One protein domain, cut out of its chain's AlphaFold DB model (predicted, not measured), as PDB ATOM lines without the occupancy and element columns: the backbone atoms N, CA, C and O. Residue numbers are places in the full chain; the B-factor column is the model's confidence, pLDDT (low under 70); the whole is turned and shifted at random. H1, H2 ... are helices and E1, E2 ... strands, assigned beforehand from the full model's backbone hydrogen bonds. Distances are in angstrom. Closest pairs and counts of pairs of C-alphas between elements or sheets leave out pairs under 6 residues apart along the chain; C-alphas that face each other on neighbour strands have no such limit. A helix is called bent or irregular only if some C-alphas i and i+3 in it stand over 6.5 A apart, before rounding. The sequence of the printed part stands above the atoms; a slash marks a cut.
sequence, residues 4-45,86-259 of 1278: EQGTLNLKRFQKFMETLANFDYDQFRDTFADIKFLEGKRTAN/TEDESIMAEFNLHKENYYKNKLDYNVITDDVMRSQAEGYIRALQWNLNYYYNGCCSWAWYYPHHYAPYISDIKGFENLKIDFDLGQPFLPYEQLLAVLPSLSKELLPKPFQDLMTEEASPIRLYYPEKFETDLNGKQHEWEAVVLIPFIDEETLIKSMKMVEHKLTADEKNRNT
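What this domain is: This is residues 4 to 45 and 86 to 259 of the 1278 residues of an uncharacterized protein of Acyrthosiphon pisum (UniProt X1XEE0). The model is a loose assembly with a head of five mostly short helices, H5 to H9, at one end and the long helices H2 and H3, with H1, spread out at the other; the free part of H2, residues 33 to 43, sticks out. Between these ends lie H4 and the small two-strand hairpin E1 and E2, and the long unnamed stretch of residues 137 to 174 winds past H4 before it reaches the head. The printed part has 216 residues with nine named helices and two named strands, in the order H1 H2 H3 H4 H5 H6 H7 E1 E2 H8 H9, and the one sheet, E1 - E2, is antiparallel. The class is mostly helix. The whole is loose, with a radius of gyration of the C-alphas of 22.4 A, and spans 74 by 51 by 30 A.

Where its parts are: The printed part begins at Glu 4, and H1 takes residues 10 to 20, with C-alpha 10 at (-9.381, 38.207, 31.669). H2 takes residues 22 to 43 and is 31.3 A long from first to last C-alpha. After the cut, H3 takes residues 86 to 107, 31.0 A, and H4 takes residues 114 to 136, 32.6 A, with C-alpha 136 at (-8.508, 53.513, 24.094). Residues 137 to 174 hold no named element. H5 is residues 175 to 182, H6 residues 185 to 190 and H7 residues 193 to 199. E1 is residues 215 to 217 and E2 residues 228 to 230. H8 is residues 236 to 249, 21.0 A, and H9 is residues 252 to 257, with C-alpha 257 at (17.744, 67.126, 13.738). H6 is irregular, with C-alphas 186 and 189 8.0 A apart, and so is H8, with C-alphas 245 and 248 7.4 A apart.

How they stand to each other: H1 and H2 meet only through their link. H2 and H3 only just touch, with 3 pairs of C-alphas within 8 A, through residues 25 to 29 of H2 and 91 to 95 of H3 alone; the closest C-alphas are those of Phe 28 and Phe 95, 6.9 A, and the lines are about perpendicular at 84 degrees. H4 touches no helix and is apart from E1 and E2. E1 and E2 form an antiparallel hairpin, with N 217 and O 228 3.0 A apart and N 228 and O 217 2.8 A apart, both within hydrogen-bond range. H7 and H8 touch, closest at the C-alphas of Pro 194 and Val 246, 6.1 A, at a shallow tilt of 31 degrees, opposite ways. H6 and H7 form a helical hairpin at a shallow tilt of 14 degrees, closest at the C-alphas of Lys 188 and Gln 196, 5.4 A. H5 touches residues 239 to 243 of H8 alone, closest at the C-alphas of Glu 177 and Ile 240, 6.9 A, at a steep tilt of 49 degrees, opposite ways. H5 and H6 are near each other. H5 and H9 are close but not clearly touching, the closest C-alphas, those of Pro 175 and Arg 257, being 7.7 A apart. Every O i to N i+4 pair is within hydrogen-bond range in H2, H3, H4, H5 and H9; the counts are 6 of 7 in H1, 6 of 10 in H8, 0 of 2 in H6 and 0 of 3 in H7, where the O i to N i+3 counts are 2 of 3 in H6 and 3 of 4 in H7.

The domain as a whole: The two C-alphas farthest apart are those of Thr 86 and Ala 252, 74.3 A. Residues 46 to 85 are not printed, and C-alphas 45 and 86 are 29.7 A apart across the cut. The links from H4 to H5 and from H7 to E1 are long, with 38 and 15 residues. The mean pLDDT of the printed part is 89.2; residues 38 to 45 and 86 to 88 are under 70.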
ATOM      1  N   GLU A   4     -13.651  45.918  28.250       92.62
ATOM      2  CA  GLU A   4     -14.364  46.899  29.062       92.62
ATOM      3  C   GLU A   4     -13.575  48.223  29.018       92.62
ATOM      4  O   GLU A   4     -12.625  48.430  29.767       92.62
ATOM      5  N   GLN A   5     -13.953  49.113  28.089       88.81
ATOM      6  CA  GLN A   5     -13.401  50.476  27.927       88.81
ATOM      7  C   GLN A   5     -11.866  50.581  27.736       88.81
ATOM      8  O   GLN A   5     -11.256  51.598  28.085       88.81
ATOM      9  N   GLY A   6     -11.252  49.556  27.142       90.50
ATOM     10  CA  GLY A   6      -9.809  49.444  26.904       90.50
ATOM     11  C   GLY A   6      -9.132  48.359  27.745       90.50
ATOM     12  O   GLY A   6      -7.993  48.005  27.460       90.50
ATOM     13  N   THR A   7      -9.821  47.794  28.740       92.81
ATOM     14  CA  THR A   7      -9.278  46.765  29.640       92.81
ATOM     15  C   THR A   7      -9.887  45.395  29.341       92.81
ATOM     16  O   THR A   7     -11.102  45.267  29.192       92.81
ATOM     17  N   LEU A   8      -9.070  44.343  29.265       94.88
ATOM     18  CA  LEU A   8      -9.542  42.967  29.107       94.88
ATOM     19  C   LEU A   8     -10.115  42.421  30.415       94.88
ATOM     20  O   LEU A   8      -9.438  42.347  31.439       94.88
ATOM     21  N   ASN A   9     -11.346  41.918  30.356       96.00
ATOM     22  CA  ASN A   9     -11.912  41.108  31.422       96.00
ATOM     23  C   ASN A   9     -11.357  39.675  31.315       96.00
ATOM     24  O   ASN A   9     -11.991  38.802  30.718       96.00
ATOM     25  N   LEU A  10     -10.154  39.447  31.857       95.44
ATOM     26  CA  LEU A  10      -9.381  38.207  31.669       95.44
ATOM     27  C   LEU A  10     -10.186  36.928  31.960       95.44
ATOM     28  O   LEU A  10     -10.111  35.982  31.185       95.44
ATOM     29  N   LYS A  11     -11.039  36.920  32.996       95.31
ATOM     30  CA  LYS A  11     -11.888  35.761  33.348       95.31
ATOM     31  C   LYS A  11     -12.952  35.430  32.293       95.31
ATOM     32  O   LYS A  11     -13.321  34.271  32.134       95.31
ATOM     33  N   ARG A  12     -13.464  36.427  31.563       95.56
ATOM     34  CA  ARG A  12     -14.356  36.201  30.409       95.56
ATOM     35  C   ARG A  12     -13.566  35.908  29.138       95.56
ATOM     36  O   ARG A  12     -14.045  35.150  28.302       95.56
ATOM     37  N   PHE A  13     -12.381  36.502  28.990       95.19
ATOM     38  CA  PHE A  13     -11.526  36.265  27.836       95.19
ATOM     39  C   PHE A  13     -10.953  34.843  27.833       95.19
ATOM     40  O   PHE A  13     -10.964  34.217  26.784       95.19
ATOM     41  N   GLN A  14     -10.582  34.276  28.988       94.44
ATOM     42  CA  GLN A  14     -10.156  32.874  29.064       94.44
ATOM     43  C   GLN A  14     -11.267  31.929  28.594       94.44
ATOM     44  O   GLN A  14     -11.015  31.127  27.711       94.44
ATOM     45  N   LYS A  15     -12.518  32.120  29.037       94.31
ATOM     46  CA  LYS A  15     -13.670  31.337  28.542       94.31
ATOM     47  C   LYS A  15     -13.925  31.473  27.040       94.31
ATOM     48  O   LYS A  15     -14.395  30.537  26.399       94.31
ATOM     49  N   PHE A  16     -13.628  32.642  26.475       94.69
ATOM     50  CA  PHE A  16     -13.699  32.854  25.032       94.69
ATOM     51  C   PHE A  16     -12.581  32.096  24.300       94.69
ATOM     52  O   PHE A  16     -12.875  31.407  23.332       94.69
ATOM     53  N   MET A  17     -11.339  32.146  24.795       93.44
ATOM     54  CA  MET A  17     -10.209  31.388  24.237       93.44
ATOM     55  C   MET A  17     -10.395  29.871  24.394       93.44
ATOM     56  O   MET A  17     -10.172  29.143  23.439       93.44
ATOM     57  N   GLU A  18     -10.904  29.400  25.537       92.88
ATOM     58  CA  GLU A  18     -11.292  28.001  25.791       92.88
ATOM     59  C   GLU A  18     -12.338  27.498  24.781       92.88
ATOM     60  O   GLU A  18     -12.276  26.352  24.357       92.88
ATOM     61  N   THR A  19     -13.277  28.355  24.359       93.38
ATOM     62  CA  THR A  19     -14.269  28.009  23.323       93.38
ATOM     63  C   THR A  19     -13.668  28.077  21.914       93.38
ATOM     64  O   THR A  19     -13.998  27.270  21.049       93.38
ATOM     65  N   LEU A  20     -12.792  29.055  21.669       93.88
ATOM     66  CA  LEU A  20     -12.154  29.285  20.372       93.88
ATOM     67  C   LEU A  20     -11.049  28.256  20.072       93.88
ATOM     68  O   LEU A  20     -10.765  28.010  18.907       93.88
ATOM     69  N   ALA A  21     -10.475  27.618  21.096       92.06
ATOM     70  CA  ALA A  21      -9.484  26.547  20.986       92.06
ATOM     71  C   ALA A  21      -9.948  25.374  20.107       92.06
ATOM     72  O   ALA A  21      -9.131  24.776  19.412       92.06
ATOM     73  N   ASN A  22     -11.255  25.091  20.078       90.38
ATOM     74  CA  ASN A  22     -11.843  24.067  19.209       90.38
ATOM     75  C   ASN A  22     -11.571  24.344  17.719       90.38
ATOM     76  O   ASN A  22     -11.424  23.409  16.939       90.38
ATOM     77  N   PHE A  23     -11.435  25.619  17.330       90.25
ATOM     78  CA  PHE A  23     -11.127  26.008  15.954       90.25
ATOM     79  C   PHE A  23      -9.722  25.566  15.514       90.25
ATOM     80  O   PHE A  23      -9.541  25.260  14.339       90.25
ATOM     81  N   ASP A  24      -8.746  25.472  16.432       89.75
ATOM     82  CA  ASP A  24      -7.432  24.898  16.107       89.75
ATOM     83  C   ASP A  24      -7.581  23.429  15.671       89.75
ATOM     84  O   ASP A  24      -6.950  23.005  14.703       89.75
ATOM     85  N   TYR A  25      -8.421  22.662  16.383       86.00
ATOM     86  CA  TYR A  25      -8.660  21.240  16.124       86.00
ATOM     87  C   TYR A  25      -9.467  21.029  14.841       86.00
ATOM     88  O   TYR A  25      -9.063  20.237  13.995       86.00
ATOM     89  N   ASP A  26     -10.552  21.789  14.646       88.00
ATOM     90  CA  ASP A  26     -11.330  21.763  13.402       88.00
ATOM     91  C   ASP A  26     -10.456  22.121  12.186       88.00
ATOM     92  O   ASP A  26     -10.448  21.391  11.195       88.00
ATOM     93  N   GLN A  27      -9.663  23.199  12.268       86.88
ATOM     94  CA  GLN A  27      -8.769  23.598  11.177       86.88
ATOM     95  C   GLN A  27      -7.655  22.566  10.938       86.88
ATOM     96  O   GLN A  27      -7.302  22.314   9.781       86.88
ATOM     97  N   PHE A  28      -7.095  21.968  11.997       86.69
ATOM     98  CA  PHE A  28      -6.114  20.892  11.865       86.69
ATOM     99  C   PHE A  28      -6.727  19.680  11.165       86.69
ATOM    100  O   PHE A  28      -6.203  19.277  10.131       86.69
ATOM    101  N   ARG A  29      -7.859  19.158  11.657       84.81
ATOM    102  CA  ARG A  29      -8.561  17.996  11.090       84.81
ATOM    103  C   ARG A  29      -8.890  18.201   9.611       84.81
ATOM    104  O   ARG A  29      -8.596  17.325   8.803       84.81
ATOM    105  N   ASP A  30      -9.430  19.361   9.239       83.38
ATOM    106  CA  ASP A  30      -9.766  19.676   7.847       83.38
ATOM    107  C   ASP A  30      -8.503  19.724   6.953       83.38
ATOM    108  O   ASP A  30      -8.467  19.113   5.883       83.38
ATOM    109  N   THR A  31      -7.428  20.380   7.414       80.12
ATOM    110  CA  THR A  31      -6.135  20.447   6.696       80.12
ATOM    111  C   THR A  31      -5.488  19.065   6.562       80.12
ATOM    112  O   THR A  31      -4.890  18.725   5.540       80.12
ATOM    113  N   PHE A  32      -5.604  18.256   7.608       79.69
ATOM    114  CA  PHE A  32      -4.998  16.943   7.726       79.69
ATOM    115  C   PHE A  32      -5.732  15.882   6.900       79.69
ATOM    116  O   PHE A  32      -5.085  15.054   6.256       79.69
ATOM    117  N   ALA A  33      -7.062  15.968   6.810       76.75
ATOM    118  CA  ALA A  33      -7.861  15.188   5.870       76.75
ATOM    119  C   ALA A  33      -7.467  15.490   4.411       76.75
ATOM    120  O   ALA A  33      -7.290  14.561   3.621       76.75
ATOM    121  N   ASP A  34      -7.241  16.764   4.065       75.12
ATOM    122  CA  ASP A  34      -6.729  17.163   2.746       75.12
ATOM    123  C   ASP A  34      -5.324  16.580   2.471       75.12
ATOM    124  O   ASP A  34      -5.050  16.120   1.358       75.12
ATOM    125  N   ILE A  35      -4.442  16.521   3.480       75.50
ATOM    126  CA  ILE A  35      -3.115  15.883   3.375       75.50
ATOM    127  C   ILE A  35      -3.246  14.366   3.167       75.50
ATOM    128  O   ILE A  35      -2.784  13.874   2.133       75.50
ATOM    129  N   LYS A  36      -3.937  13.634   4.058       74.38
ATOM    130  CA  LYS A  36      -4.169  12.176   3.933       74.38
ATOM    131  C   LYS A  36      -4.832  11.830   2.578       74.38
ATOM    132  O   LYS A  36      -4.449  10.858   1.923       74.38
ATOM    133  N   PHE A  37      -5.738  12.671   2.067       71.50
ATOM    134  CA  PHE A  37      -6.348  12.530   0.732       71.50
ATOM    135  C   PHE A  37      -5.371  12.766  -0.435       71.50
ATOM    136  O   PHE A  37      -5.398  12.036  -1.435       71.50
ATOM    137  N   LEU A  38      -4.496  13.772  -0.340       68.75
ATOM    138  CA  LEU A  38      -3.447  14.030  -1.333       68.75
ATOM    139  C   LEU A  38      -2.396  12.912  -1.357       68.75
ATOM    140  O   LEU A  38      -1.894  12.571  -2.431       68.75
ATOM    141  N   GLU A  39      -2.096  12.311  -0.209       67.94
ATOM    142  CA  GLU A  39      -1.186  11.171  -0.085       67.94
ATOM    143  C   GLU A  39      -1.795   9.885  -0.637       67.94
ATOM    144  O   GLU A  39      -1.165   9.248  -1.482       67.94
ATOM    145  N   GLY A  40      -3.057   9.577  -0.316       62.47
ATOM    146  CA  GLY A  40      -3.804   8.482  -0.950       62.47
ATOM    147  C   GLY A  40      -3.874   8.607  -2.482       62.47
ATOM    148  O   GLY A  40      -3.789   7.618  -3.210       62.47
ATOM    149  N   LYS A  41      -3.933   9.838  -3.011       59.81
ATOM    150  CA  LYS A  41      -3.835  10.102  -4.459       59.81
ATOM    151  C   LYS A  41      -2.416  10.008  -5.027       59.81
ATOM    152  O   LYS A  41      -2.276   9.820  -6.237       59.81
ATOM    153  N   ARG A  42      -1.368  10.121  -4.208       54.47
ATOM    154  CA  ARG A  42       0.031   9.900  -4.619       54.47
ATOM    155  C   ARG A  42       0.377   8.413  -4.623       54.47
ATOM    156  O   ARG A  42       0.892   7.931  -5.632       54.47
ATOM    157  N   THR A  43       0.039   7.670  -3.570       47.47
ATOM    158  CA  THR A  43       0.271   6.216  -3.496       47.47
ATOM    159  C   THR A  43      -0.444   5.488  -4.637       47.47
ATOM    160  O   THR A  43       0.204   4.744  -5.372       47.47
ATOM    161  N   ALA A  44      -1.710   5.823  -4.913       43.41
ATOM    162  CA  ALA A  44      -2.485   5.270  -6.032       43.41
ATOM    163  C   ALA A  44      -1.889   5.515  -7.440       43.41
ATOM    164  O   ALA A  44      -2.249   4.812  -8.382       43.41
ATOM    165  N   ASN A  45      -0.982   6.487  -7.605       38.03
ATOM    166  CA  ASN A  45      -0.305   6.776  -8.878       38.03
ATOM    167  C   ASN A  45       1.154   6.278  -8.933       38.03
ATOM    168  O   ASN A  45       1.790   6.368  -9.985       38.03
ATOM    169  N   THR A  86     -11.374   5.685  19.424       54.03
ATOM    170  CA  THR A  86      -9.934   5.461  19.205       54.03
ATOM    171  C   THR A  86      -9.363   6.262  18.027       54.03
ATOM    172  O   THR A  86      -8.202   6.679  18.088       54.03
ATOM    173  N   GLU A  87     -10.151   6.561  16.983       58.38
ATOM    174  CA  GLU A  87      -9.710   7.455  15.900       58.38
ATOM    175  C   GLU A  87      -9.589   8.920  16.372       58.38
ATOM    176  O   GLU A  87      -8.590   9.573  16.061       58.38
ATOM    177  N   ASP A  88     -10.521   9.429  17.190       64.69
ATOM    178  CA  ASP A  88     -10.451  10.805  17.723       64.69
ATOM    179  C   ASP A  88      -9.301  10.974  18.749       64.69
ATOM    180  O   ASP A  88      -8.602  11.994  18.731       64.69
ATOM    181  N   GLU A  89      -9.005   9.968  19.592       70.94
ATOM    182  CA  GLU A  89      -7.796   9.982  20.443       70.94
ATOM    183  C   GLU A  89      -6.501  10.000  19.607       70.94
ATOM    184  O   GLU A  89      -5.562  10.742  19.924       70.94
ATOM    185  N   SER A  90      -6.460   9.242  18.506       76.69
ATOM    186  CA  SER A  90      -5.325   9.211  17.575       76.69
ATOM    187  C   SER A  90      -5.110  10.568  16.890       76.69
ATOM    188  O   SER A  90      -4.006  11.119  16.931       76.69
ATOM    189  N   ILE A  91      -6.174  11.184  16.358       78.38
ATOM    190  CA  ILE A  91      -6.116  12.520  15.739       78.38
ATOM    191  C   ILE A  91      -5.725  13.585  16.776       78.38
ATOM    192  O   ILE A  91      -4.974  14.513  16.457       78.38
ATOM    193  N   MET A  92      -6.151  13.456  18.037       81.00
ATOM    194  CA  MET A  92      -5.724  14.360  19.108       81.00
ATOM    195  C   MET A  92      -4.239  14.185  19.477       81.00
ATOM    196  O   MET A  92      -3.563  15.174  19.780       81.00
ATOM    197  N   ALA A  93      -3.691  12.969  19.409       84.12
ATOM    198  CA  ALA A  93      -2.253  12.737  19.547       84.12
ATOM    199  C   ALA A  93      -1.464  13.341  18.366       84.12
ATOM    200  O   ALA A  93      -0.486  14.063  18.588       84.12
ATOM    201  N   GLU A  94      -1.928  13.136  17.125       85.06
ATOM    202  CA  GLU A  94      -1.358  13.740  15.909       85.06
ATOM    203  C   GLU A  94      -1.399  15.286  15.970       85.06
ATOM    204  O   GLU A  94      -0.406  15.946  15.649       85.06
ATOM    205  N   PHE A  95      -2.488  15.880  16.473       87.38
ATOM    206  CA  PHE A  95      -2.623  17.329  16.687       87.38
ATOM    207  C   PHE A  95      -1.632  17.868  17.728       87.38
ATOM    208  O   PHE A  95      -0.979  18.889  17.498       87.38
ATOM    209  N   ASN A  96      -1.472  17.187  18.867       85.94
ATOM    210  CA  ASN A  96      -0.507  17.604  19.887       85.94
ATOM    211  C   ASN A  96       0.941  17.511  19.372       85.94
ATOM    212  O   ASN A  96       1.718  18.445  19.581       85.94
ATOM    213  N   LEU A  97       1.285  16.460  18.616       85.94
ATOM    214  CA  LEU A  97       2.585  16.339  17.948       85.94
ATOM    215  C   LEU A  97       2.800  17.438  16.891       85.94
ATOM    216  O   LEU A  97       3.892  18.001  16.795       85.94
ATOM    217  N   HIS A  98       1.762  17.797  16.132       87.12
ATOM    218  CA  HIS A  98       1.809  18.906  15.177       87.12
ATOM    219  C   HIS A  98       2.100  20.246  15.873       87.12
ATOM    220  O   HIS A  98       2.985  20.985  15.431       87.12
ATOM    221  N   LYS A  99       1.442  20.531  17.006       88.25
ATOM    222  CA  LYS A  99       1.745  21.714  17.827       88.25
ATOM    223  C   LYS A  99       3.162  21.678  18.400       88.25
ATOM    224  O   LYS A  99       3.854  22.692  18.365       88.25
ATOM    225  N   GLU A 100       3.636  20.527  18.878       85.88
ATOM    226  CA  GLU A 100       5.026  20.397  19.321       85.88
ATOM    227  C   GLU A 100       6.026  20.723  18.204       85.88
ATOM    228  O   GLU A 100       6.976  21.477  18.421       85.88
ATOM    229  N   ASN A 101       5.809  20.188  17.002       87.31
ATOM    230  CA  ASN A 101       6.674  20.442  15.851       87.31
ATOM    231  C   ASN A 101       6.611  21.910  15.407       87.31
ATOM    232  O   ASN A 101       7.639  22.480  15.053       87.31
ATOM    233  N   TYR A 102       5.455  22.569  15.520       89.50
ATOM    234  CA  TYR A 102       5.339  24.012  15.315       89.50
ATOM    235  C   TYR A 102       6.212  24.817  16.291       89.50
ATOM    236  O   TYR A 102       7.007  25.649  15.855       89.50
ATOM    237  N   TYR A 103       6.121  24.566  17.604       89.31
ATOM    238  CA  TYR A 103       6.916  25.317  18.586       89.31
ATOM    239  C   TYR A 103       8.425  25.051  18.450       89.31
ATOM    240  O   TYR A 103       9.219  25.971  18.646       89.31
ATOM    241  N   LYS A 104       8.823  23.834  18.055       87.50
ATOM    242  CA  LYS A 104      10.221  23.492  17.737       87.50
ATOM    243  C   LYS A 104      10.700  24.204  16.464       87.50
ATOM    244  O   LYS A 104      11.712  24.892  16.504       87.50
ATOM    245  N   ASN A 105       9.961  24.091  15.358       86.88
ATOM    246  CA  ASN A 105      10.448  24.466  14.023       86.88
ATOM    247  C   ASN A 105      10.183  25.937  13.651       86.88
ATOM    248  O   ASN A 105      10.906  26.494  12.829       86.88
ATOM    249  N   LYS A 106       9.151  26.581  14.220       88.06
ATOM    250  CA  LYS A 106       8.812  27.999  13.961       88.06
ATOM    251  C   LYS A 106       9.290  28.946  15.062       88.06
ATOM    252  O   LYS A 106       9.536  30.116  14.790       88.06
ATOM    253  N   LEU A 107       9.407  28.463  16.299       84.25
ATOM    254  CA  LEU A 107       9.752  29.282  17.471       84.25
ATOM    255  C   LEU A 107      11.069  28.858  18.157       84.25
ATOM    256  O   LEU A 107      11.393  29.396  19.213       84.25
ATOM    257  N   ASP A 108      11.835  27.943  17.545       81.88
ATOM    258  CA  ASP A 108      13.174  27.472  17.967       81.88
ATOM    259  C   ASP A 108      13.238  26.924  19.416       81.88
ATOM    260  O   ASP A 108      14.271  26.932  20.101       81.88
ATOM    261  N   TYR A 109      12.106  26.415  19.923       80.56
ATOM    262  CA  TYR A 109      12.028  25.853  21.270       80.56
ATOM    263  C   TYR A 109      12.590  24.431  21.329       80.56
ATOM    264  O   TYR A 109      11.881  23.438  21.181       80.56
ATOM    265  N   ASN A 110      13.881  24.358  21.658       73.44
ATOM    266  CA  ASN A 110      14.642  23.128  21.891       73.44
ATOM    267  C   ASN A 110      13.989  22.172  22.917       73.44
ATOM    268  O   ASN A 110      14.132  20.957  22.802       73.44
ATOM    269  N   VAL A 111      13.281  22.707  23.920       75.62
ATOM    270  CA  VAL A 111      12.459  21.937  24.869       75.62
ATOM    271  C   VAL A 111      11.177  22.712  25.157       75.62
ATOM    272  O   VAL A 111      11.224  23.859  25.604       75.62
ATOM    273  N   ILE A 112      10.031  22.070  24.943       77.88
ATOM    274  CA  ILE A 112       8.720  22.608  25.308       77.88
ATOM    275  C   ILE A 112       8.452  22.276  26.778       77.88
ATOM    276  O   ILE A 112       8.614  21.137  27.209       77.88
ATOM    277  N   THR A 113       8.051  23.281  27.554       81.62
ATOM    278  CA  THR A 113       7.662  23.131  28.963       81.62
ATOM    279  C   THR A 113       6.415  23.963  29.250       81.62
ATOM    280  O   THR A 113       6.141  24.939  28.544       81.62
ATOM    281  N   ASP A 114       5.693  23.628  30.321       80.12
ATOM    282  CA  ASP A 114       4.531  24.403  30.778       80.12
ATOM    283  C   ASP A 114       4.865  25.879  31.034       80.12
ATOM    284  O   ASP A 114       4.016  26.744  30.828       80.12
ATOM    285  N   ASP A 115       6.095  26.191  31.454       83.19
ATOM    286  CA  ASP A 115       6.544  27.568  31.679       83.19
ATOM    287  C   ASP A 115       6.823  28.320  30.370       83.19
ATOM    288  O   ASP A 115       6.488  29.501  30.267       83.19
ATOM    289  N   VAL A 116       7.335  27.645  29.332       83.25
ATOM    290  CA  VAL A 116       7.429  28.221  27.977       83.25
ATOM    291  C   VAL A 116       6.029  28.503  27.424       83.25
ATOM    292  O   VAL A 116       5.775  29.610  26.947       83.25
ATOM    293  N   MET A 117       5.095  27.555  27.549       84.25
ATOM    294  CA  MET A 117       3.708  27.734  27.094       84.25
ATOM    295  C   MET A 117       2.980  28.839  27.872       84.25
ATOM    296  O   MET A 117       2.327  29.697  27.276       84.25
ATOM    297  N   ARG A 118       3.170  28.903  29.195       86.81
ATOM    298  CA  ARG A 118       2.683  29.999  30.046       86.81
ATOM    299  C   ARG A 118       3.268  31.347  29.624       86.81
ATOM    300  O   ARG A 118       2.522  32.318  29.555       86.81
ATOM    301  N   SER A 119       4.556  31.404  29.283       87.62
ATOM    302  CA  SER A 119       5.208  32.619  28.782       87.62
ATOM    303  C   SER A 119       4.677  33.049  27.409       87.62
ATOM    304  O   SER A 119       4.518  34.247  27.176       87.62
ATOM    305  N   GLN A 120       4.362  32.107  26.509       88.94
ATOM    306  CA  GLN A 120       3.708  32.413  25.229       88.94
ATOM    307  C   GLN A 120       2.314  33.012  25.440       88.94
ATOM    308  O   GLN A 120       2.006  34.079  24.901       88.94
ATOM    309  N   ALA A 121       1.493  32.362  26.272       91.19
ATOM    310  CA  ALA A 121       0.163  32.842  26.624       91.19
ATOM    311  C   ALA A 121       0.227  34.233  27.281       91.19
ATOM    312  O   ALA A 121      -0.471  35.151  26.853       91.19
ATOM    313  N   GLU A 122       1.103  34.431  28.268       92.75
ATOM    314  CA  GLU A 122       1.296  35.720  28.935       92.75
ATOM    315  C   GLU A 122       1.751  36.817  27.960       92.75
ATOM    316  O   GLU A 122       1.160  37.900  27.948       92.75
ATOM    317  N   GLY A 123       2.750  36.548  27.113       93.50
ATOM    318  CA  GLY A 123       3.242  37.505  26.120       93.50
ATOM    319  C   GLY A 123       2.154  37.946  25.138       93.50
ATOM    320  O   GLY A 123       2.022  39.137  24.850       93.50
ATOM    321  N   TYR A 124       1.320  37.009  24.677       95.25
ATOM    322  CA  TYR A 124       0.218  37.293  23.759       95.25
ATOM    323  C   TYR A 124      -0.947  38.040  24.437       95.25
ATOM    324  O   TYR A 124      -1.492  38.993  23.881       95.25
ATOM    325  N   ILE A 125      -1.297  37.694  25.681       96.19
ATOM    326  CA  ILE A 125      -2.324  38.416  26.449       96.19
ATOM    327  C   ILE A 125      -1.861  39.842  26.801       96.19
ATOM    328  O   ILE A 125      -2.641  40.791  26.663       96.19
ATOM    329  N   ARG A 126      -0.581  40.028  27.162       96.06
ATOM    330  CA  ARG A 126       0.043  41.357  27.289       96.06
ATOM    331  C   ARG A 126      -0.050  42.129  25.967       96.06
ATOM    332  O   ARG A 126      -0.452  43.289  25.994       96.06
ATOM    333  N   ALA A 127       0.206  41.495  24.820       96.56
ATOM    334  CA  ALA A 127       0.084  42.130  23.504       96.56
ATOM    335  C   ALA A 127      -1.334  42.642  23.206       96.56
ATOM    336  O   ALA A 127      -1.509  43.773  22.746       96.56
ATOM    337  N   LEU A 128      -2.366  41.846  23.496       96.38
ATOM    338  CA  LEU A 128      -3.759  42.261  23.312       96.38
ATOM    339  C   LEU A 128      -4.130  43.441  24.227       96.38
ATOM    340  O   LEU A 128      -4.797  44.377  23.782       96.38
ATOM    341  N   GLN A 129      -3.658  43.446  25.477       96.94
ATOM    342  CA  GLN A 129      -3.900  44.550  26.409       96.94
ATOM    343  C   GLN A 129      -3.095  45.819  26.059       96.94
ATOM    344  O   GLN A 129      -3.622  46.925  26.199       96.94
ATOM    345  N   TRP A 130      -1.862  45.694  25.555       97.38
ATOM    346  CA  TRP A 130      -1.088  46.829  25.039       97.38
ATOM    347  C   TRP A 130      -1.804  47.476  23.849       97.38
ATOM    348  O   TRP A 130      -2.006  48.689  23.839       97.38
ATOM    349  N   ASN A 131      -2.281  46.665  22.895       97.38
ATOM    350  CA  ASN A 131      -3.041  47.141  21.736       97.38
ATOM    351  C   ASN A 131      -4.341  47.849  22.148       97.38
ATOM    352  O   ASN A 131      -4.656  48.922  21.634       97.38
ATOM    353  N   LEU A 132      -5.099  47.289  23.094       95.88
ATOM    354  CA  LEU A 132      -6.325  47.928  23.576       95.88
ATOM    355  C   LEU A 132      -6.045  49.243  24.312       95.88
ATOM    356  O   LEU A 132      -6.760  50.217  24.077       95.88
ATOM    357  N   ASN A 133      -4.976  49.320  25.107       95.00
ATOM    358  CA  ASN A 133      -4.517  50.589  25.671       95.00
ATOM    359  C   ASN A 133      -4.156  51.587  24.563       95.00
ATOM    360  O   ASN A 133      -4.698  52.687  24.561       95.00
ATOM    361  N   TYR A 134      -3.341  51.187  23.582       95.38
ATOM    362  CA  TYR A 134      -2.916  52.037  22.465       95.38
ATOM    363  C   TYR A 134      -4.094  52.736  21.761       95.38
ATOM    364  O   TYR A 134      -4.010  53.932  21.480       95.38
ATOM    365  N   TYR A 135      -5.216  52.033  21.552       95.19
ATOM    366  CA  TYR A 135      -6.421  52.598  20.925       95.19
ATOM    367  C   TYR A 135      -7.396  53.327  21.875       95.19
ATOM    368  O   TYR A 135      -8.076  54.243  21.419       95.19
ATOM    369  N   TYR A 136      -7.510  52.944  23.157       94.00
ATOM    370  CA  TYR A 136      -8.508  53.513  24.094       94.00
ATOM    371  C   TYR A 136      -7.953  54.545  25.087       94.00
ATOM    372  O   TYR A 136      -8.709  55.379  25.581       94.00
ATOM    373  N   ASN A 137      -6.664  54.444  25.410       92.69
ATOM    374  CA  ASN A 137      -5.959  55.186  26.462       92.69
ATOM    375  C   ASN A 137      -4.687  55.884  25.936       92.69
ATOM    376  O   ASN A 137      -4.082  56.680  26.648       92.69
ATOM    377  N   GLY A 138      -4.268  55.580  24.701       92.25
ATOM    378  CA  GLY A 138      -2.978  55.972  24.139       92.25
ATOM    379  C   GLY A 138      -1.862  54.961  24.434       92.25
ATOM    380  O   GLY A 138      -2.045  53.963  25.133       92.25
ATOM    381  N   CYS A 139      -0.681  55.203  23.859       93.62
ATOM    382  CA  CYS A 139       0.497  54.352  24.049       93.62
ATOM    383  C   CYS A 139       0.864  54.243  25.543       93.62
ATOM    384  O   CYS A 139       1.218  55.241  26.167       93.62
ATOM    385  N   CYS A 140       0.782  53.024  26.089       93.75
ATOM    386  CA  CYS A 140       1.084  52.712  27.492       93.75
ATOM    387  C   CYS A 140       2.511  52.190  27.725       93.75
ATOM    388  O   CYS A 140       2.921  52.055  28.873       93.75
ATOM    389  N   SER A 141       3.260  51.907  26.655       96.06
ATOM    390  CA  SER A 141       4.695  51.612  26.687       96.06
ATOM    391  C   SER A 141       5.305  51.835  25.310       96.06
ATOM    392  O   SER A 141       4.773  51.315  24.327       96.06
ATOM    393  N   TRP A 142       6.408  52.582  25.249       94.81
ATOM    394  CA  TRP A 142       7.204  52.792  24.035       94.81
ATOM    395  C   TRP A 142       8.200  51.659  23.758       94.81
ATOM    396  O   TRP A 142       8.527  51.431  22.598       94.81
ATOM    397  N   ALA A 143       8.655  50.959  24.803       93.00
ATOM    398  CA  ALA A 143       9.664  49.901  24.716       93.00
ATOM    399  C   ALA A 143       9.067  48.482  24.645       93.00
ATOM    400  O   ALA A 143       9.739  47.546  24.216       93.00
ATOM    401  N   TRP A 144       7.808  48.286  25.063       95.00
ATOM    402  CA  TRP A 144       7.173  46.968  24.983       95.00
ATOM    403  C   TRP A 144       6.946  46.532  23.525       95.00
ATOM    404  O   TRP A 144       6.351  47.260  22.730       95.00
ATOM    405  N   TYR A 145       7.347  45.299  23.214       94.12
ATOM    406  CA  TYR A 145       7.077  44.607  21.955       94.12
ATOM    407  C   TYR A 145       6.729  43.135  22.220       94.12
ATOM    408  O   TYR A 145       6.985  42.606  23.304       94.12
ATOM    409  N   TYR A 146       6.149  42.459  21.225       94.81
ATOM    410  CA  TYR A 146       5.927  41.013  21.270       94.81
ATOM    411  C   TYR A 146       7.200  40.285  20.786       94.81
ATOM    412  O   TYR A 146       7.577  40.476  19.629       94.81
ATOM    413  N   PRO A 147       7.887  39.483  21.625       91.75
ATOM    414  CA  PRO A 147       9.263  39.048  21.356       91.75
ATOM    415  C   PRO A 147       9.385  37.770  20.503       91.75
ATOM    416  O   PRO A 147      10.381  37.054  20.602       91.75
ATOM    417  N   HIS A 148       8.386  37.476  19.666       91.38
ATOM    418  CA  HIS A 148       8.345  36.292  18.803       91.38
ATOM    419  C   HIS A 148       7.781  36.646  17.422       91.38
ATOM    420  O   HIS A 148       6.904  37.501  17.305       91.38
ATOM    421  N   HIS A 149       8.253  35.979  16.364       92.00
ATOM    422  CA  HIS A 149       7.770  36.204  14.992       92.00
ATOM    423  C   HIS A 149       6.385  35.596  14.719       92.00
ATOM    424  O   HIS A 149       5.733  35.973  13.746       92.00
ATOM    425  N   TYR A 150       5.927  34.681  15.577       92.38
ATOM    426  CA  TYR A 150       4.679  33.934  15.431       92.38
ATOM    427  C   TYR A 150       3.870  33.930  16.735       92.38
ATOM    428  O   TYR A 150       4.446  34.047  17.813       92.38
ATOM    429  N   ALA A 151       2.546  33.778  16.634       92.69
ATOM    430  CA  ALA A 151       1.636  33.669  17.778       92.69
ATOM    431  C   ALA A 151       1.406  32.196  18.184       92.69
ATOM    432  O   ALA A 151       1.382  31.340  17.303       92.69
ATOM    433  N   PRO A 152       1.188  31.879  19.475       92.31
ATOM    434  CA  PRO A 152       0.863  30.521  19.917       92.31
ATOM    435  C   PRO A 152      -0.524  30.056  19.445       92.31
ATOM    436  O   PRO A 152      -1.398  30.873  19.139       92.31
ATOM    437  N   TYR A 153      -0.743  28.738  19.470       90.75
ATOM    438  CA  TYR A 153      -2.056  28.128  19.243       90.75
ATOM    439  C   TYR A 153      -3.078  28.581  20.292       90.75
ATOM    440  O   TYR A 153      -2.757  28.749  21.472       90.75
ATOM    441  N   ILE A 154      -4.338  28.726  19.879       93.56
ATOM    442  CA  ILE A 154      -5.435  29.217  20.722       93.56
ATOM    443  C   ILE A 154      -5.666  28.265  21.908       93.56
ATOM    444  O   ILE A 154      -5.831  28.711  23.043       93.56
ATOM    445  N   SER A 155      -5.556  26.961  21.656       91.06
ATOM    446  CA  SER A 155      -5.605  25.848  22.618       91.06
ATOM    447  C   SER A 155      -4.483  25.829  23.672       91.06
ATOM    448  O   SER A 155      -4.577  25.098  24.666       91.06
ATOM    449  N   ASP A 156      -3.436  26.644  23.513       90.62
ATOM    450  CA  ASP A 156      -2.361  26.802  24.504       90.62
ATOM    451  C   ASP A 156      -2.411  28.141  25.253       90.62
ATOM    452  O   ASP A 156      -1.782  28.277  26.304       90.62
ATOM    453  N   ILE A 157      -3.233  29.097  24.806       92.00
ATOM    454  CA  ILE A 157      -3.478  30.360  25.516       92.00
ATOM    455  C   ILE A 157      -4.472  30.103  26.665       92.00
ATOM    456  O   ILE A 157      -5.660  30.416  26.586       92.00
ATOM    457  N   LYS A 158      -3.977  29.509  27.759       89.94
ATOM    458  CA  LYS A 158      -4.758  29.068  28.933       89.94
ATOM    459  C   LYS A 158      -4.123  29.476  30.268       89.94
ATOM    460  O   LYS A 158      -2.939  29.785  30.341       89.94
ATOM    461  N   GLY A 159      -4.921  29.489  31.338       88.56
ATOM    462  CA  GLY A 159      -4.447  29.733  32.712       88.56
ATOM    463  C   GLY A 159      -4.046  31.179  33.045       88.56
ATOM    464  O   GLY A 159      -3.370  31.407  34.047       88.56
ATOM    465  N   PHE A 160      -4.455  32.159  32.237       92.38
ATOM    466  CA  PHE A 160      -4.087  33.573  32.382       92.38
ATOM    467  C   PHE A 160      -5.123  34.421  33.150       92.38
ATOM    468  O   PHE A 160      -4.939  35.626  33.303       92.38
ATOM    469  N   GLU A 161      -6.216  33.836  33.652       92.50
ATOM    470  CA  GLU A 161      -7.344  34.580  34.243       92.50
ATOM    471  C   GLU A 161      -7.017  35.468  35.467       92.50
ATOM    472  O   GLU A 161      -7.805  36.355  35.802       92.50
ATOM    473  N   ASN A 162      -5.860  35.259  36.109       91.62
ATOM    474  CA  ASN A 162      -5.340  36.068  37.224       91.62
ATOM    475  C   ASN A 162      -3.993  36.758  36.901       91.62
ATOM    476  O   ASN A 162      -3.289  37.190  37.817       91.62
ATOM    477  N   LEU A 163      -3.616  36.841  35.620       93.12
ATOM    478  CA  LEU A 163      -2.405  37.525  35.162       93.12
ATOM    479  C   LEU A 163      -2.445  39.018  35.532       93.12
ATOM    480  O   LEU A 163      -3.455  39.694  35.329       93.12
ATOM    481  N   LYS A 164      -1.326  39.544  36.038       92.00
ATOM    482  CA  LYS A 164      -1.125  40.985  36.229       92.00
ATOM    483  C   LYS A 164      -0.463  41.569  34.989       92.00
ATOM    484  O   LYS A 164       0.546  41.043  34.525       92.00
ATOM    485  N   ILE A 165      -1.050  42.634  34.452       93.69
ATOM    486  CA  ILE A 165      -0.596  43.280  33.222       93.69
ATOM    487  C   ILE A 165      -0.280  44.736  33.543       93.69
ATOM    488  O   ILE A 165      -1.152  45.602  33.495       93.69
ATOM    489  N   ASP A 166       0.983  44.971  33.870       91.75
ATOM    490  CA  ASP A 166       1.550  46.284  34.151       91.75
ATOM    491  C   ASP A 166       2.552  46.653  33.042       91.75
ATOM    492  O   ASP A 166       3.252  45.784  32.508       91.75
ATOM    493  N   PHE A 167       2.618  47.941  32.695       94.19
ATOM    494  CA  PHE A 167       3.496  48.492  31.661       94.19
ATOM    495  C   PHE A 167       4.259  49.704  32.203       94.19
ATOM    496  O   PHE A 167       3.659  50.569  32.840       94.19
ATOM    497  N   ASP A 168       5.558  49.794  31.909       93.88
ATOM    498  CA  ASP A 168       6.299  51.056  32.002       93.88
ATOM    499  C   ASP A 168       6.125  51.827  30.689       93.88
ATOM    500  O   ASP A 168       6.270  51.258  29.603       93.88
ATOM    501  N   LEU A 169       5.829  53.124  30.786       92.12
ATOM    502  CA  LEU A 169       5.668  54.001  29.636       92.12
ATOM    503  C   LEU A 169       6.966  54.113  28.823       92.12
ATOM    504  O   LEU A 169       6.898  54.179  27.595       92.12
ATOM    505  N   GLY A 170       8.132  54.121  29.475       92.31
ATOM    506  CA  GLY A 170       9.414  54.382  28.812       92.31
ATOM    507  C   GLY A 170       9.444  55.752  28.116       92.31
ATOM    508  O   GLY A 170       8.782  56.698  28.551       92.31
ATOM    509  N   GLN A 171      10.204  55.873  27.023       91.44
ATOM    510  CA  GLN A 171      10.273  57.063  26.161       91.44
ATOM    511  C   GLN A 171      10.346  56.650  24.678       91.44
ATOM    512  O   GLN A 171      10.831  55.559  24.386       91.44
ATOM    513  N   PRO A 172       9.888  57.487  23.728       94.38
ATOM    514  CA  PRO A 172      10.103  57.238  22.304       94.38
ATOM    515  C   PRO A 172      11.587  57.391  21.927       94.38
ATOM    516  O   PRO A 172      12.258  58.298  22.416       94.38
ATOM    517  N   PHE A 173      12.072  56.564  20.997       95.44
ATOM    518  CA  PHE A 173      13.403  56.720  20.399       95.44
ATOM    519  C   PHE A 173      13.587  58.076  19.709       95.44
ATOM    520  O   PHE A 173      12.692  58.569  19.012       95.44
ATOM    521  N   LEU A 174      14.796  58.630  19.812       96.00
ATOM    522  CA  LEU A 174      15.227  59.764  19.001       96.00
ATOM    523  C   LEU A 174      15.267  59.379  17.506       96.00
ATOM    524  O   LEU A 174      15.455  58.205  17.169       96.00
ATOM    525  N   PRO A 175      15.153  60.345  16.571       97.25
ATOM    526  CA  PRO A 175      15.083  60.059  15.136       97.25
ATOM    527  C   PRO A 175      16.188  59.142  14.584       97.25
ATOM    528  O   PRO A 175      15.912  58.319  13.714       97.25
ATOM    529  N   TYR A 176      17.430  59.242  15.071       96.75
ATOM    530  CA  TYR A 176      18.526  58.369  14.627       96.75
ATOM    531  C   TYR A 176      18.579  57.014  15.341       96.75
ATOM    532  O   TYR A 176      19.068  56.057  14.743       96.75
ATOM    533  N   GLU A 177      18.038  56.909  16.558       95.69
ATOM    534  CA  GLU A 177      17.856  55.628  17.256       95.69
ATOM    535  C   GLU A 177      16.800  54.805  16.508       95.69
ATOM    536  O   GLU A 177      17.068  53.682  16.085       95.69
ATOM    537  N   GLN A 178      15.654  55.420  16.189       96.56
ATOM    538  CA  GLN A 178      14.608  54.790  15.384       96.56
ATOM    539  C   GLN A 178      15.086  54.428  13.966       96.56
ATOM    540  O   GLN A 178      14.758  53.351  13.472       96.56
ATOM    541  N   LEU A 179      15.859  55.288  13.290       96.94
ATOM    542  CA  LEU A 179      16.352  54.969  11.944       96.94
ATOM    543  C   LEU A 179      17.371  53.821  11.937       96.94
ATOM    544  O   LEU A 179      17.340  53.025  11.002       96.94
ATOM    545  N   LEU A 180      18.225  53.678  12.956       95.62
ATOM    546  CA  LEU A 180      19.058  52.476  13.092       95.62
ATOM    547  C   LEU A 180      18.224  51.237  13.449       95.62
ATOM    548  O   LEU A 180      18.519  50.160  12.938       95.62
ATOM    549  N   ALA A 181      17.172  51.377  14.259       95.19
ATOM    550  CA  ALA A 181      16.286  50.270  14.617       95.19
ATOM    551  C   ALA A 181      15.416  49.746  13.450       95.19
ATOM    552  O   ALA A 181      14.894  48.638  13.530       95.19
ATOM    553  N   VAL A 182      15.230  50.534  12.380       95.75
ATOM    554  CA  VAL A 182      14.279  50.227  11.288       95.75
ATOM    555  C   VAL A 182      14.940  50.066   9.912       95.75
ATOM    556  O   VAL A 182      14.419  49.329   9.072       95.75
ATOM    557  N   LEU A 183      16.051  50.750   9.618       96.31
ATOM    558  CA  LEU A 183      16.663  50.677   8.288       96.31
ATOM    559  C   LEU A 183      17.549  49.428   8.120       96.31
ATOM    560  O   LEU A 183      18.386  49.156   8.977       96.31
ATOM    561  N   PRO A 184      17.481  48.725   6.972       94.75
ATOM    562  CA  PRO A 184      18.499  47.747   6.603       94.75
ATOM    563  C   PRO A 184      19.809  48.452   6.220       94.75
ATOM    564  O   PRO A 184      19.804  49.596   5.753       94.75
ATOM    565  N   SER A 185      20.937  47.743   6.316       93.50
ATOM    566  CA  SER A 185      22.274  48.245   5.946       93.50
ATOM    567  C   SER A 185      22.366  48.768   4.501       93.50
ATOM    568  O   SER A 185      23.108  49.713   4.234       93.50
ATOM    569  N   LEU A 186      21.549  48.235   3.584       94.12
ATOM    570  CA  LEU A 186      21.385  48.723   2.203       94.12
ATOM    571  C   LEU A 186      20.900  50.183   2.106       94.12
ATOM    572  O   LEU A 186      21.148  50.841   1.100       94.12
ATOM    573  N   SER A 187      20.226  50.695   3.138       96.69
ATOM    574  CA  SER A 187      19.680  52.059   3.204       96.69
ATOM    575  C   SER A 187      20.519  52.999   4.079       96.69
ATOM    576  O   SER A 187      20.073  54.106   4.390       96.69
ATOM    577  N   LYS A 188      21.734  52.594   4.483       94.69
ATOM    578  CA  LYS A 188      22.552  53.340   5.455       94.69
ATOM    579  C   LYS A 188      22.902  54.770   5.034       94.69
ATOM    580  O   LYS A 188      23.113  55.613   5.896       94.69
ATOM    581  N   GLU A 189      22.880  55.090   3.740       96.31
ATOM    582  CA  GLU A 189      23.090  56.458   3.234       96.31
ATOM    583  C   GLU A 189      22.081  57.492   3.776       96.31
ATOM    584  O   GLU A 189      22.361  58.690   3.753       96.31
ATOM    585  N   LEU A 190      20.929  57.051   4.301       96.62
ATOM    586  CA  LEU A 190      19.931  57.912   4.950       96.62
ATOM    587  C   LEU A 190      20.318  58.337   6.381       96.62
ATOM    588  O   LEU A 190      19.743  59.290   6.912       96.62
ATOM    589  N   LEU A 191      21.278  57.651   7.009       95.69
ATOM    590  CA  LEU A 191      21.790  57.966   8.345       95.69
ATOM    591  C   LEU A 191      23.002  58.912   8.281       95.69
ATOM    592  O   LEU A 191      23.774  58.866   7.319       95.69
ATOM    593  N   PRO A 192      23.235  59.728   9.330       95.94
ATOM    594  CA  PRO A 192      24.501  60.427   9.537       95.94
ATOM    595  C   PRO A 192      25.709  59.510   9.359       95.94
ATOM    596  O   PRO A 192      25.730  58.397   9.892       95.94
ATOM    597  N   LYS A 193      26.752  59.993   8.673       95.25
ATOM    598  CA  LYS A 193      27.923  59.168   8.329       95.25
ATOM    599  C   LYS A 193      28.536  58.402   9.522       95.25
ATOM    600  O   LYS A 193      28.822  57.225   9.336       95.25
ATOM    601  N   PRO A 194      28.668  58.973  10.741       94.38
ATOM    602  CA  PRO A 194      29.196  58.249  11.904       94.38
ATOM    603  C   PRO A 194      28.413  57.001  12.342       94.38
ATOM    604  O   PRO A 194      28.979  56.172  13.046       94.38
ATOM    605  N   PHE A 195      27.136  56.873  11.966       95.56
ATOM    606  CA  PHE A 195      26.292  55.721  12.302       95.56
ATOM    607  C   PHE A 195      26.276  54.639  11.212       95.56
ATOM    608  O   PHE A 195      25.935  53.496  11.498       95.56
ATOM    609  N   GLN A 196      26.676  54.965   9.978       95.62
ATOM    610  CA  GLN A 196      26.652  54.026   8.845       95.62
ATOM    611  C   GLN A 196      27.600  52.840   9.046       95.62
ATOM    612  O   GLN A 196      27.329  51.736   8.575       95.62
ATOM    613  N   ASP A 197      28.712  53.072   9.739       93.94
ATOM    614  CA  ASP A 197      29.727  52.057  10.012       93.94
ATOM    615  C   ASP A 197      29.202  51.020  11.026       93.94
ATOM    616  O   ASP A 197      29.472  49.830  10.884       93.94
ATOM    617  N   LEU A 198      28.340  51.430  11.972       95.00
ATOM    618  CA  LEU A 198      27.724  50.527  12.958       95.00
ATOM    619  C   LEU A 198      26.860  49.426  12.314       95.00
ATOM    620  O   LEU A 198      26.651  48.384  12.929       95.00
ATOM    621  N   MET A 199      26.365  49.639  11.093       94.38
ATOM    622  CA  MET A 199      25.515  48.674  10.384       94.38
ATOM    623  C   MET A 199      26.306  47.639   9.570       94.38
ATOM    624  O   MET A 199      25.716  46.667   9.101       94.38
ATOM    625  N   THR A 200      27.604  47.862   9.327       92.81
ATOM    626  CA  THR A 200      28.397  47.047   8.381       92.81
ATOM    627  C   THR A 200      29.786  46.641   8.865       92.81
ATOM    628  O   THR A 200      30.364  45.736   8.280       92.81
ATOM    629  N   GLU A 201      30.346  47.280   9.892       93.12
ATOM    630  CA  GLU A 201      31.613  46.841  10.484       93.12
ATOM    631  C   GLU A 201      31.400  45.588  11.343       93.12
ATOM    632  O   GLU A 201      30.581  45.592  12.262       93.12
ATOM    633  N   GLU A 202      32.185  44.535  11.104       90.56
ATOM    634  CA  GLU A 202      32.126  43.280  11.879       90.56
ATOM    635  C   GLU A 202      32.516  43.463  13.360       90.56
ATOM    636  O   GLU A 202      32.209  42.625  14.202       90.56
ATOM    637  N   ALA A 203      33.161  44.583  13.701       91.44
ATOM    638  CA  ALA A 203      33.463  44.979  15.076       91.44
ATOM    639  C   ALA A 203      32.306  45.726  15.784       91.44
ATOM    640  O   ALA A 203      32.455  46.124  16.940       91.44
ATOM    641  N   SER A 204      31.176  45.968  15.108       93.94
ATOM    642  CA  SER A 204      30.027  46.676  15.683       93.94
ATOM    643  C   SER A 204      29.193  45.764  16.597       93.94
ATOM    644  O   SER A 204      28.757  44.706  16.140       93.94
ATOM    645  N   PRO A 205      28.857  46.176  17.839       93.81
ATOM    646  CA  PRO A 205      27.999  45.385  18.729       93.81
ATOM    647  C   PRO A 205      26.600  45.101  18.162       93.81
ATOM    648  O   PRO A 205      25.965  44.133  18.563       93.81
ATOM    649  N   ILE A 206      26.127  45.927  17.220       95.44
ATOM    650  CA  ILE A 206      24.813  45.786  16.573       95.44
ATOM    651  C   ILE A 206      24.874  45.142  15.176       95.44
ATOM    652  O   ILE A 206      23.850  45.053  14.502       95.44
ATOM    653  N   ARG A 207      26.043  44.652  14.732       94.19
ATOM    654  CA  ARG A 207      26.241  44.051  13.396       94.19
ATOM    655  C   ARG A 207      25.245  42.929  13.076       94.19
ATOM    656  O   ARG A 207      24.785  42.832  11.936       94.19
ATOM    657  N   LEU A 208      24.921  42.106  14.076       94.00
ATOM    658  CA  LEU A 208      24.085  40.907  13.939       94.00
ATOM    659  C   LEU A 208      22.629  41.212  13.545       94.00
ATOM    660  O   LEU A 208      21.971  40.372  12.941       94.00
ATOM    661  N   TYR A 209      22.146  42.423  13.835       95.19
ATOM    662  CA  TYR A 209      20.787  42.861  13.505       95.19
ATOM    663  C   TYR A 209      20.621  43.288  12.036       95.19
ATOM    664  O   TYR A 209      19.504  43.544  11.593       95.19
ATOM    665  N   TYR A 210      21.713  43.331  11.261       95.44
ATOM    666  CA  TYR A 210      21.711  43.711   9.843       95.44
ATOM    667  C   TYR A 210      22.210  42.568   8.936       95.44
ATOM    668  O   TYR A 210      23.230  42.724   8.248       95.44
ATOM    669  N   PRO A 211      21.538  41.400   8.921       93.75
ATOM    670  CA  PRO A 211      21.934  40.283   8.074       93.75
ATOM    671  C   PRO A 211      21.794  40.636   6.584       93.75
ATOM    672  O   PRO A 211      20.799  41.215   6.152       93.75
ATOM    673  N   GLU A 212      22.785  40.259   5.770       89.81
ATOM    674  CA  GLU A 212      22.747  40.469   4.307       89.81
ATOM    675  C   GLU A 212      21.749  39.545   3.596       89.81
ATOM    676  O   GLU A 212      21.318  39.819   2.475       89.81
ATOM    677  N   LYS A 213      21.401  38.434   4.251       92.12
ATOM    678  CA  LYS A 213      20.389  37.462   3.847       92.12
ATOM    679  C   LYS A 213      19.627  37.047   5.096       92.12
ATOM    680  O   LYS A 213      20.250  36.686   6.088       92.12
ATOM    681  N   PHE A 214      18.309  37.092   5.021       92.44
ATOM    682  CA  PHE A 214      17.384  36.648   6.058       92.44
ATOM    683  C   PHE A 214      16.396  35.661   5.438       92.44
ATOM    684  O   PHE A 214      16.249  35.614   4.212       92.44
ATOM    685  N   GLU A 215      15.732  34.876   6.275       91.31
ATOM    686  CA  GLU A 215      14.759  33.880   5.832       91.31
ATOM    687  C   GLU A 215      13.334  34.448   5.868       91.31
ATOM    688  O   GLU A 215      13.041  35.421   6.572       91.31
ATOM    689  N   THR A 216      12.449  33.870   5.057       91.56
ATOM    690  CA  THR A 216      11.055  34.311   4.927       91.56
ATOM    691  C   THR A 216      10.125  33.113   4.852       91.56
ATOM    692  O   THR A 216      10.237  32.309   3.926       91.56
ATOM    693  N   ASP A 217       9.180  33.020   5.780       90.44
ATOM    694  CA  ASP A 217       8.189  31.946   5.825       90.44
ATOM    695  C   ASP A 217       6.840  32.429   5.290       90.44
ATOM    696  O   ASP A 217       6.229  33.341   5.846       90.44
ATOM    697  N   LEU A 218       6.344  31.801   4.222       84.38
ATOM    698  CA  LEU A 218       5.031  32.123   3.661       84.38
ATOM    699  C   LEU A 218       3.875  31.755   4.598       84.38
ATOM    700  O   LEU A 218       2.807  32.330   4.438       84.38
ATOM    701  N   ASN A 219       4.042  30.821   5.544       85.50
ATOM    702  CA  ASN A 219       3.043  30.455   6.562       85.50
ATOM    703  C   ASN A 219       1.587  30.361   6.026       85.50
ATOM    704  O   ASN A 219       0.665  31.034   6.498       85.50
ATOM    705  N   GLY A 220       1.397  29.584   4.951       77.19
ATOM    706  CA  GLY A 220       0.098  29.378   4.290       77.19
ATOM    707  C   GLY A 220      -0.417  30.541   3.422       77.19
ATOM    708  O   GLY A 220      -1.537  30.471   2.914       77.19
ATOM    709  N   LYS A 221       0.361  31.613   3.234       84.25
ATOM    710  CA  LYS A 221       0.026  32.758   2.368       84.25
ATOM    711  C   LYS A 221       0.455  32.536   0.919       84.25
ATOM    712  O   LYS A 221       1.339  31.734   0.627       84.25
ATOM    713  N   GLN A 222      -0.179  33.262  -0.005       79.25
ATOM    714  CA  GLN A 222       0.072  33.136  -1.450       79.25
ATOM    715  C   GLN A 222       1.067  34.171  -1.990       79.25
ATOM    716  O   GLN A 222       1.408  34.138  -3.176       79.25
ATOM    717  N   HIS A 223       1.494  35.129  -1.164       79.94
ATOM    718  CA  HIS A 223       2.224  36.308  -1.616       79.94
ATOM    719  C   HIS A 223       3.415  36.630  -0.707       79.94
ATOM    720  O   HIS A 223       3.289  36.670   0.512       79.94
ATOM    721  N   GLU A 224       4.570  36.931  -1.310       82.69
ATOM    722  CA  GLU A 224       5.837  37.205  -0.607       82.69
ATOM    723  C   GLU A 224       5.742  38.372   0.394       82.69
ATOM    724  O   GLU A 224       6.428  38.373   1.409       82.69
ATOM    725  N   TRP A 225       4.872  39.358   0.146       87.62
ATOM    726  CA  TRP A 225       4.652  40.494   1.053       87.62
ATOM    727  C   TRP A 225       3.768  40.164   2.268       87.62
ATOM    728  O   TRP A 225       3.566  41.025   3.122       87.62
ATOM    729  N   GLU A 226       3.215  38.951   2.333       86.81
ATOM    730  CA  GLU A 226       2.496  38.410   3.493       86.81
ATOM    731  C   GLU A 226       3.367  37.431   4.305       86.81
ATOM    732  O   GLU A 226       2.912  36.921   5.328       86.81
ATOM    733  N   ALA A 227       4.599  37.157   3.856       90.88
ATOM    734  CA  ALA A 227       5.525  36.247   4.521       90.88
ATOM    735  C   ALA A 227       6.078  36.835   5.831       90.88
ATOM    736  O   ALA A 227       6.351  38.033   5.942       90.88
ATOM    737  N   VAL A 228       6.303  35.965   6.813       92.12
ATOM    738  CA  VAL A 228       6.976  36.292   8.071       92.12
ATOM    739  C   VAL A 228       8.466  36.483   7.788       92.12
ATOM    740  O   VAL A 228       9.127  35.575   7.288       92.12
ATOM    741  N   VAL A 229       8.996  37.670   8.091       93.88
ATOM    742  CA  VAL A 229      10.406  38.030   7.869       93.88
ATOM    743  C   VAL A 229      11.221  37.706   9.119       93.88
ATOM    744  O   VAL A 229      11.045  38.335  10.164       93.88
ATOM    745  N   LEU A 230      12.127  36.734   9.012       92.94
ATOM    746  CA  LEU A 230      12.903  36.211  10.136       92.94
ATOM    747  C   LEU A 230      14.213  36.995  10.299       92.94
ATOM    748  O   LEU A 230      15.268  36.620   9.789       92.94
ATOM    749  N   ILE A 231      14.116  38.122  11.009       94.06
ATOM    750  CA  ILE A 231      15.248  38.968  11.425       94.06
ATOM    751  C   ILE A 231      15.377  39.013  12.960       94.06
ATOM    752  O   ILE A 231      14.352  38.944  13.644       94.06
ATOM    753  N   PRO A 232      16.591  39.144  13.535       93.62
ATOM    754  CA  PRO A 232      16.761  39.191  14.988       93.62
ATOM    755  C   PRO A 232      16.194  40.480  15.608       93.62
ATOM    756  O   PRO A 232      16.393  41.571  15.072       93.62
ATOM    757  N   PHE A 233      15.536  40.370  16.765       94.38
ATOM    758  CA  PHE A 233      15.009  41.520  17.514       94.38
ATOM    759  C   PHE A 233      16.138  42.347  18.147       94.38
ATOM    760  O   PHE A 233      16.993  41.797  18.838       94.38
ATOM    761  N   ILE A 234      16.126  43.665  17.927       94.94
ATOM    762  CA  ILE A 234      17.168  44.591  18.399       94.94
ATOM    763  C   ILE A 234      17.052  44.832  19.907       94.94
ATOM    764  O   ILE A 234      15.991  45.215  20.393       94.94
ATOM    765  N   ASP A 235      18.165  44.682  20.629       94.62
ATOM    766  CA  ASP A 235      18.276  45.108  22.026       94.62
ATOM    767  C   ASP A 235      18.446  46.635  22.122       94.62
ATOM    768  O   ASP A 235      19.435  47.201  21.638       94.62
ATOM    769  N   GLU A 236      17.483  47.299  22.765       92.88
ATOM    770  CA  GLU A 236      17.453  48.753  22.965       92.88
ATOM    771  C   GLU A 236      18.721  49.261  23.665       92.88
ATOM    772  O   GLU A 236      19.348  50.228  23.218       92.88
ATOM    773  N   GLU A 237      19.135  48.596  24.746       93.62
ATOM    774  CA  GLU A 237      20.282  49.041  25.525       93.62
ATOM    775  C   GLU A 237      21.576  48.992  24.698       93.62
ATOM    776  O   GLU A 237      22.361  49.943  24.719       93.62
ATOM    777  N   THR A 238      21.808  47.911  23.953       95.44
ATOM    778  CA  THR A 238      22.987  47.727  23.094       95.44
ATOM    779  C   THR A 238      22.987  48.699  21.916       95.44
ATOM    780  O   THR A 238      24.045  49.257  21.599       95.44
ATOM    781  N   LEU A 239      21.825  48.981  21.318       95.44
ATOM    782  CA  LEU A 239      21.669  50.007  20.283       95.44
ATOM    783  C   LEU A 239      22.087  51.390  20.802       95.44
ATOM    784  O   LEU A 239      23.014  52.009  20.268       95.44
ATOM    785  N   ILE A 240      21.463  51.845  21.890       94.75
ATOM    786  CA  ILE A 240      21.691  53.173  22.470       94.75
ATOM    787  C   ILE A 240      23.137  53.315  22.980       94.75
ATOM    788  O   ILE A 240      23.774  54.354  22.772       94.75
ATOM    789  N   LYS A 241      23.703  52.273  23.610       96.00
ATOM    790  CA  LYS A 241      25.119  52.249  24.028       96.00
ATOM    791  C   LYS A 241      26.061  52.384  22.829       96.00
ATOM    792  O   LYS A 241      27.005  53.169  22.902       96.00
ATOM    793  N   SER A 242      25.797  51.672  21.730       95.31
ATOM    794  CA  SER A 242      26.629  51.703  20.516       95.31
ATOM    795  C   SER A 242      26.604  53.072  19.833       95.31
ATOM    796  O   SER A 242      27.650  53.593  19.445       95.31
ATOM    797  N   MET A 243      25.433  53.709  19.750       94.88
ATOM    798  CA  MET A 243      25.304  55.055  19.185       94.88
ATOM    799  C   MET A 243      26.091  56.105  19.975       94.88
ATOM    800  O   MET A 243      26.833  56.894  19.382       94.88
ATOM    801  N   LYS A 244      26.001  56.082  21.311       94.56
ATOM    802  CA  LYS A 244      26.693  57.035  22.199       94.56
ATOM    803  C   LYS A 244      28.221  57.005  22.045       94.56
ATOM    804  O   LYS A 244      28.876  58.024  22.260       94.56
ATOM    805  N   MET A 245      28.804  55.892  21.584       93.69
ATOM    806  CA  MET A 245      30.241  55.809  21.274       93.69
ATOM    807  C   MET A 245      30.664  56.722  20.110       93.69
ATOM    808  O   MET A 245      31.801  57.194  20.088       93.69
ATOM    809  N   VAL A 246      29.778  56.991  19.143       93.62
ATOM    810  CA  VAL A 246      30.091  57.747  17.912       93.62
ATOM    811  C   VAL A 246      29.319  59.061  17.765       93.62
ATOM    812  O   VAL A 246      29.727  59.905  16.970       93.62
ATOM    813  N   GLU A 247      28.274  59.289  18.564       92.81
ATOM    814  CA  GLU A 247      27.427  60.495  18.558       92.81
ATOM    815  C   GLU A 247      28.223  61.812  18.654       92.81
ATOM    816  O   GLU A 247      27.876  62.823  18.034       92.81
ATOM    817  N   HIS A 248      29.357  61.803  19.367       93.69
ATOM    818  CA  HIS A 248      30.244  62.962  19.473       93.69
ATOM    819  C   HIS A 248      30.691  63.499  18.097       93.69
ATOM    820  O   HIS A 248      30.843  64.716  17.954       93.69
ATOM    821  N   LYS A 249      30.811  62.621  17.086       94.94
ATOM    822  CA  LYS A 249      31.217  62.922  15.701       94.94
ATOM    823  C   LYS A 249      30.126  63.600  14.856       94.94
ATOM    824  O   LYS A 249      30.445  64.067  13.765       94.94
ATOM    825  N   LEU A 250      28.866  63.642  15.306       95.12
ATOM    826  CA  LEU A 250      27.782  64.297  14.563       95.12
ATOM    827  C   LEU A 250      27.990  65.820  14.491       95.12
ATOM    828  O   LEU A 250      28.417  66.458  15.465       95.12
ATOM    829  N   THR A 251      27.622  66.405  13.352       95.94
ATOM    830  CA  THR A 251      27.578  67.861  13.145       95.94
ATOM    831  C   THR A 251      26.514  68.535  14.020       95.94
ATOM    832  O   THR A 251      25.624  67.881  14.570       95.94
ATOM    833  N   ALA A 252      26.587  69.864  14.160       95.38
ATOM    834  CA  ALA A 252      25.588  70.633  14.908       95.38
ATOM    835  C   ALA A 252      24.175  70.481  14.308       95.38
ATOM    836  O   ALA A 252      23.221  70.244  15.045       95.38
ATOM    837  N   ASP A 253      24.060  70.524  12.977       94.50
ATOM    838  CA  ASP A 253      22.794  70.340  12.261       94.50
ATOM    839  C   ASP A 253      22.232  68.923  12.455       94.50
ATOM    840  O   ASP A 253      21.034  68.760  12.673       94.50
ATOM    841  N   GLU A 254      23.077  67.885  12.432       95.75
ATOM    842  CA  GLU A 254      22.662  66.511  12.743       95.75
ATOM    843  C   GLU A 254      22.151  66.379  14.178       95.75
ATOM    844  O   GLU A 254      21.066  65.838  14.378       95.75
ATOM    845  N   LYS A 255      22.871  66.929  15.164       94.56
ATOM    846  CA  LYS A 255      22.435  66.930  16.571       94.56
ATOM    847  C   LYS A 255      21.100  67.668  16.743       94.56
ATOM    848  O   LYS A 255      20.211  67.155  17.408       94.56
ATOM    849  N   ASN A 256      20.912  68.805  16.072       94.50
ATOM    850  CA  ASN A 256      19.652  69.555  16.093       94.50
ATOM    851  C   ASN A 256      18.487  68.807  15.408       94.50
ATOM    852  O   ASN A 256      17.345  68.920  15.846       94.50
ATOM    853  N   ARG A 257      18.753  68.007  14.364       94.31
ATOM    854  CA  ARG A 257      17.744  67.126  13.738       94.31
ATOM    855  C   ARG A 257      17.394  65.900  14.588       94.31
ATOM    856  O   ARG A 257      16.318  65.346  14.392       94.31
ATOM    857  N   ASN A 258      18.260  65.476  15.509       96.19
ATOM    858  CA  ASN A 258      18.025  64.324  16.386       96.19
ATOM    859  C   ASN A 258      17.198  64.690  17.635       96.19
ATOM    860  O   ASN A 258      17.540  64.306  18.749       96.19
ATOM    861  N   THR A 259      16.134  65.479  17.463       94.50
ATOM    862  CA  THR A 259      15.279  65.974  18.552       94.50
ATOM    863  C   THR A 259      13.803  65.884  18.167       94.50
ATOM    864  O   THR A 259      13.452  65.946  16.987       94.50
TER     865      THR A 259